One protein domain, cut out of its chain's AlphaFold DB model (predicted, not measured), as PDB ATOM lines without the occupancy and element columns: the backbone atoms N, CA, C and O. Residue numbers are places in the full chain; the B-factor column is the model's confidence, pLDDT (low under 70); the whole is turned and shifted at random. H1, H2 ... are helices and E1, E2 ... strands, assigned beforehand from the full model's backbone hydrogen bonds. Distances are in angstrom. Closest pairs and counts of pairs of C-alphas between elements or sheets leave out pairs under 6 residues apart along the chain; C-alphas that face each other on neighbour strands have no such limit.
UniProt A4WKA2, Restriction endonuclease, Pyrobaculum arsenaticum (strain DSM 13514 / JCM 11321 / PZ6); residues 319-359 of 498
ATOM      1  N   ASP A 319     -30.290 -27.675   0.818       89.75
ATOM      2  CA  ASP A 319     -29.625 -26.662   1.645       89.75
ATOM      3  C   ASP A 319     -28.210 -27.084   2.051       89.75
ATOM      4  O   ASP A 319     -27.289 -26.273   1.970       89.75
ATOM      5  N   LEU A 320     -28.007 -28.362   2.404       89.12
ATOM      6  CA  LEU A 320     -26.666 -28.901   2.661       89.12
ATOM      7  C   LEU A 320     -25.792 -28.803   1.408       89.12
ATOM      8  O   LEU A 320     -24.643 -28.376   1.481       89.12
ATOM      9  N   VAL A 321     -26.346 -29.175   0.251       90.19
ATOM     10  CA  VAL A 321     -25.628 -29.140  -1.028       90.19
ATOM     11  C   VAL A 321     -25.276 -27.701  -1.427       90.19
ATOM     12  O   VAL A 321     -24.120 -27.433  -1.753       90.19
ATOM     13  N   ARG A 322     -26.232 -26.765  -1.356       87.50
ATOM     14  CA  ARG A 322     -26.003 -25.336  -1.643       87.50
ATOM     15  C   ARG A 322     -24.990 -24.725  -0.686       87.50
ATOM     16  O   ARG A 322     -24.106 -24.006  -1.136       87.50
ATOM     17  N   GLY A 323     -25.107 -25.019   0.609       85.00
ATOM     18  CA  GLY A 323     -24.191 -24.512   1.626       85.00
ATOM     19  C   GLY A 323     -22.754 -24.991   1.415       85.00
ATOM     20  O   GLY A 323     -21.819 -24.229   1.638       85.00
ATOM     21  N   ALA A 324     -22.575 -26.227   0.943       84.69
ATOM     22  CA  ALA A 324     -21.254 -26.805   0.729       84.69
ATOM     23  C   ALA A 324     -20.589 -26.368  -0.584       84.69
ATOM     24  O   ALA A 324     -19.398 -26.062  -0.594       84.69
ATOM     25  N   TYR A 325     -21.332 -26.375  -1.692       85.12
ATOM     26  CA  TYR A 325     -20.750 -26.197  -3.026       85.12
ATOM     27  C   TYR A 325     -21.002 -24.813  -3.630       85.12
ATOM     28  O   TYR A 325     -20.259 -24.396  -4.517       85.12
ATOM     29  N   GLY A 326     -22.012 -24.085  -3.151       81.38
ATOM     30  CA  GLY A 326     -22.539 -22.910  -3.842       81.38
ATOM     31  C   GLY A 326     -23.268 -23.289  -5.137       81.38
ATOM     32  O   GLY A 326     -23.201 -24.421  -5.599       81.38
ATOM     33  N   GLY A 327     -24.003 -22.349  -5.729       86.94
ATOM     34  CA  GLY A 327     -24.640 -22.534  -7.038       86.94
ATOM     35  C   GLY A 327     -26.017 -23.203  -7.042       86.94
ATOM     36  O   GLY A 327     -26.678 -23.387  -6.015       86.94
ATOM     37  N   GLU A 328     -26.485 -23.501  -8.252       91.56
ATOM     38  CA  GLU A 328     -27.821 -24.029  -8.503       91.56
ATOM     39  C   GLU A 328     -27.833 -25.551  -8.341       91.56
ATOM     40  O   GLU A 328     -27.085 -26.274  -9.001       91.56
ATOM     41  N   VAL A 329     -28.718 -26.052  -7.478       92.56
ATOM     42  CA  VAL A 329     -28.936 -27.494  -7.321       92.56
ATOM     43  C   VAL A 329     -29.935 -27.959  -8.366       92.56
ATOM     44  O   VAL A 329     -31.091 -27.540  -8.359       92.56
ATOM     45  N   VAL A 330     -29.492 -28.869  -9.228       89.19
ATOM     46  CA  VAL A 330     -30.299 -29.455 -10.295       89.19
ATOM     47  C   VAL A 330     -30.595 -30.908  -9.938       89.19
ATOM     48  O   VAL A 330     -29.683 -31.713  -9.731       89.19
ATOM     49  N   ARG A 331     -31.883 -31.255  -9.858       78.94
ATOM     50  CA  ARG A 331     -32.339 -32.621  -9.568       78.94
ATOM     51  C   ARG A 331     -32.610 -33.377 -10.872       78.94
ATOM     52  O   ARG A 331     -33.410 -32.934 -11.690       78.94
ATOM     53  N   GLY A 332     -31.945 -34.519 -11.044       71.06
ATOM     54  CA  GLY A 332     -32.140 -35.470 -12.145       71.06
ATOM     55  C   GLY A 332     -31.838 -36.893 -11.664       71.06
ATOM     56  O   GLY A 332     -32.278 -37.265 -10.577       71.06
ATOM     57  N   ASP A 333     -31.029 -37.655 -12.408       66.25
ATOM     58  CA  ASP A 333     -30.421 -38.920 -11.945       66.25
ATOM     59  C   ASP A 333     -29.319 -38.653 -10.897       66.25
ATOM     60  O   ASP A 333     -28.114 -38.758 -11.155       66.25
ATOM     61  N   GLY A 334     -29.751 -38.241  -9.704       76.44
ATOM     62  CA  GLY A 334     -28.896 -37.855  -8.584       76.44
ATOM     63  C   GLY A 334     -28.775 -36.342  -8.393       76.44
ATOM     64  O   GLY A 334     -29.500 -35.547  -8.996       76.44
ATOM     65  N   TYR A 335     -27.859 -35.954  -7.504       87.25
ATOM     66  CA  TYR A 335     -27.591 -34.556  -7.178       87.25
ATOM     67  C   TYR A 335     -26.553 -33.978  -8.135       87.25
ATOM     68  O   TYR A 335     -25.451 -34.515  -8.270       87.25
ATOM     69  N   LYS A 336     -26.901 -32.862  -8.778       92.88
ATOM     70  CA  LYS A 336     -25.975 -32.057  -9.569       92.88
ATOM     71  C   LYS A 336     -25.943 -30.629  -9.050       92.88
ATOM     72  O   LYS A 336     -26.967 -30.112  -8.603       92.88
ATOM     73  N   VAL A 337     -24.781 -29.998  -9.137       93.31
ATOM     74  CA  VAL A 337     -24.592 -28.592  -8.772       93.31
ATOM     75  C   VAL A 337     -23.997 -27.859  -9.957       93.31
ATOM     76  O   VAL A 337     -22.950 -28.264 -10.452       93.31
ATOM     77  N   ARG A 338     -24.661 -26.796 -10.414       92.25
ATOM     78  CA  ARG A 338     -24.140 -25.905 -11.452       92.25
ATOM     79  C   ARG A 338     -23.564 -24.649 -10.821       92.25
ATOM     80  O   ARG A 338     -24.254 -23.926 -10.104       92.25
ATOM     81  N   LEU A 339     -22.299 -24.401 -11.117       91.69
ATOM     82  CA  LEU A 339     -21.516 -23.277 -10.638       91.69
ATOM     83  C   LEU A 339     -21.257 -22.321 -11.796       91.69
ATOM     84  O   LEU A 339     -20.754 -22.721 -12.847       91.69
ATOM     85  N   ASP A 340     -21.571 -21.048 -11.586       90.38
ATOM     86  CA  ASP A 340     -21.146 -19.989 -12.490       90.38
ATOM     87  C   ASP A 340     -19.689 -19.612 -12.181       90.38
ATOM     88  O   ASP A 340     -19.375 -19.177 -11.073       90.38
ATOM     89  N   GLN A 341     -18.802 -19.787 -13.161       88.12
ATOM     90  CA  GLN A 341     -17.388 -19.417 -13.089       88.12
ATOM     91  C   GLN A 341     -17.044 -18.339 -14.123       88.12
ATOM     92  O   GLN A 341     -16.054 -18.427 -14.856       88.12
ATOM     93  N   GLY A 342     -17.890 -17.311 -14.208       90.62
ATOM     94  CA  GLY A 342     -17.691 -16.159 -15.081       90.62
ATOM     95  C   GLY A 342     -17.916 -16.536 -16.540       90.62
ATOM     96  O   GLY A 342     -19.046 -16.534 -17.013       90.62
ATOM     97  N   ASN A 343     -16.844 -16.886 -17.243       92.88
ATOM     98  CA  ASN A 343     -16.879 -17.286 -18.654       92.88
ATOM     99  C   ASN A 343     -17.211 -18.768 -18.860       92.88
ATOM    100  O   ASN A 343     -17.407 -19.217 -19.988       92.88
ATOM    101  N   PHE A 344     -17.276 -19.527 -17.770       92.19
ATOM    102  CA  PHE A 344     -17.496 -20.963 -17.779       92.19
ATOM    103  C   PHE A 344     -18.642 -21.331 -16.842       92.19
ATOM    104  O   PHE A 344     -18.981 -20.587 -15.921       92.19
ATOM    105  N   VAL A 345     -19.228 -22.496 -17.083       91.06
ATOM    106  CA  VAL A 345     -20.149 -23.163 -16.167       91.06
ATOM    107  C   VAL A 345     -19.513 -24.482 -15.768       91.06
ATOM    108  O   VAL A 345     -19.099 -25.256 -16.627       91.06
ATOM    109  N   GLU A 346     -19.427 -24.743 -14.471       91.12
ATOM    110  CA  GLU A 346     -18.981 -26.033 -13.951       91.12
ATOM    111  C   GLU A 346     -20.188 -26.814 -13.421       91.12
ATOM    112  O   GLU A 346     -21.005 -26.286 -12.673       91.12
ATOM    113  N   GLU A 347     -20.318 -28.078 -13.810       92.06
ATOM    114  CA  GLU A 347     -21.304 -29.015 -13.286       92.06
ATOM    115  C   GLU A 347     -20.597 -30.069 -12.426       92.06
ATOM    116  O   GLU A 347     -19.769 -30.846 -12.906       92.06
ATOM    117  N   LEU A 348     -20.950 -30.119 -11.143       93.12
ATOM    118  CA  LEU A 348     -20.530 -31.160 -10.212       93.12
ATOM    119  C   LEU A 348     -21.607 -32.241 -10.154       93.12
ATOM    120  O   LEU A 348     -22.774 -31.941  -9.899       93.12
ATOM    121  N   LYS A 349     -21.223 -33.507 -10.322       93.50
ATOM    122  CA  LYS A 349     -22.097 -34.656 -10.063       93.50
ATOM    123  C   LYS A 349     -21.761 -35.236  -8.696       93.50
ATOM    124  O   LYS A 349     -20.599 -35.557  -8.441       93.50
ATOM    125  N   LEU A 350     -22.765 -35.386  -7.837       92.94
ATOM    126  CA  LEU A 350     -22.599 -35.886  -6.475       92.94
ATOM    127  C   LEU A 350     -23.148 -37.311  -6.327       92.94
ATOM    128  O   LEU A 350     -24.157 -37.665  -6.944       92.94
ATOM    129  N   ASN A 351     -22.505 -38.122  -5.482       92.62
ATOM    130  CA  ASN A 351     -23.081 -39.383  -5.014       92.62
ATOM    131  C   ASN A 351     -24.173 -39.135  -3.961       92.62
ATOM    132  O   ASN A 351     -24.491 -38.007  -3.581       92.62
ATOM    133  N   GLU A 352     -24.743 -40.221  -3.452       91.88
ATOM    134  CA  GLU A 352     -25.809 -40.153  -2.459       91.88
ATOM    135  C   GLU A 352     -25.352 -39.588  -1.097       91.88
ATOM    136  O   GLU A 352     -26.177 -39.106  -0.322       91.88
ATOM    137  N   PHE A 353     -24.049 -39.600  -0.810       93.00
ATOM    138  CA  PHE A 353     -23.452 -39.001   0.387       93.00
ATOM    139  C   PHE A 353     -23.123 -37.511   0.200       93.00
ATOM    140  O   PHE A 353     -22.706 -36.838   1.140       93.00
ATOM    141  N   GLY A 354     -23.329 -36.974  -1.005       90.12
ATOM    142  CA  GLY A 354     -23.006 -35.594  -1.342       90.12
ATOM    143  C   GLY A 354     -21.529 -35.383  -1.658       90.12
ATOM    144  O   GLY A 354     -21.083 -34.246  -1.615       90.12
ATOM    145  N   GLU A 355     -20.764 -36.436  -1.956       91.12
ATOM    146  CA  GLU A 355     -19.376 -36.344  -2.426       91.12
ATOM    147  C   GLU A 355     -19.337 -36.174  -3.945       91.12
ATOM    148  O   GLU A 355     -20.103 -36.813  -4.667       91.12
ATOM    149  N   VAL A 356     -18.416 -35.349  -4.445       91.69
ATOM    150  CA  VAL A 356     -18.228 -35.149  -5.887       91.69
ATOM    151  C   VAL A 356     -17.625 -36.404  -6.518       91.69
ATOM    152  O   VAL A 356     -16.520 -36.805  -6.166       91.69
ATOM    153  N   VAL A 357     -18.337 -36.993  -7.480       92.12
ATOM    154  CA  VAL A 357     -17.879 -38.159  -8.259       92.12
ATOM    155  C   VAL A 357     -17.432 -37.797  -9.670       92.12
ATOM    156  O   VAL A 357     -16.700 -38.559 -10.292       92.12
ATOM    157  N   ALA A 358     -17.880 -36.656 -10.192       89.88
ATOM    158  CA  ALA A 358     -17.453 -36.146 -11.486       89.88
ATOM    159  C   ALA A 358     -17.592 -34.624 -11.534       89.88
ATOM    160  O   ALA A 358     -18.454 -34.048 -10.864       89.88
ATOM    161  N   ARG A 359     -16.760 -34.000 -12.365       89.75
ATOM    162  CA  ARG A 359     -16.816 -32.576 -12.687       89.75
ATOM    163  C   ARG A 359     -16.793 -32.423 -14.197       89.75
ATOM    164  O   ARG A 359     -16.055 -33.139 -14.871       89.75
TER     165      ARG A 359
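Overview. This is residues 319 to 359 of the 498 residues of the protein "Restriction endonuclease" of Pyrobaculum arsenaticum (strain DSM 13514 / JCM 11321 / PZ6) (UniProt A4WKA2). A strongly twisted sheet of four antiparallel strands, made of hairpin after hairpin, has one short helix, H1, over one of its faces. The long hairpin of E2 and E3 makes the middle of the sheet and its longest direction; the shorter strands E1 and E4 lie at its two edges, beside the part of that hairpin away from its turn at residues 342 and 343. The printed part has 41 residues, with one named helix and four named strands in the order H1 E1 E2 E3 E4, and the sheet's order is E1 - E2 - E3 - E4. The class is mixed, helices and strands. The whole is compact, with a radius of gyration of the C-alphas of 9.6 A, and elongated in outline, spanning 29 by 19 by 16 A.

Arrangement. H1, residues 319 to 325, is on the sheet at a height over the sheet of 9.0 A. It lies only just over E2, residues 334 to 341, with 4 of its 7 C-alphas falling on E2 and 2 on E1, residues 328 to 332. On the local plane H1 and E2 stand at 46 degrees, slantwise; their closest C-alphas are those of Tyr 325 and Val 337, 7.3 A apart. The closest C-alphas of H1 and E1 are those of Arg 322 and Val 329, 6.7 A apart. In H1 every O i to N i+4 pair is within hydrogen-bond range. E1 and E2 form an antiparallel hairpin at 149 degrees, with N 330 and O 336 within hydrogen-bond range at 2.9 A. E2 forms a second hairpin with E3, residues 344 to 350, antiparallel at 157 degrees, with N 339 and O 346 at 2.8 A. E3 forms a third with E4, residues 356 to 359, antiparallel at 154 degrees, with N 349 and O 358 at 2.9 A. The four strands make a meander, each the antiparallel neighbour of the one before. The edge strands E1 and E4 are apart.

Along the chain. H1 begins at C-alpha 319, (-29.625, -26.662, 1.645), and measures 10.0 A from first to last C-alpha. E1 measures 12.8 A. E2, the longest strand with 8 residues, runs 22.2 A from C-alpha 334 at (-28.896, -37.855, -8.584). E3 measures 19.4 A and E4 7.4 A, ending at C-alpha 359, (-16.816, -32.576, -12.687).

Size, cuts and confidence. The two C-alphas farthest apart are those of Asn 343 and Phe 353, at 29.6 A. The printed part has no cut, and its four links are tight. The mean pLDDT of the printed part is 88.6, and one residue, Asp 333 in the link from E1 to E2, is under 70.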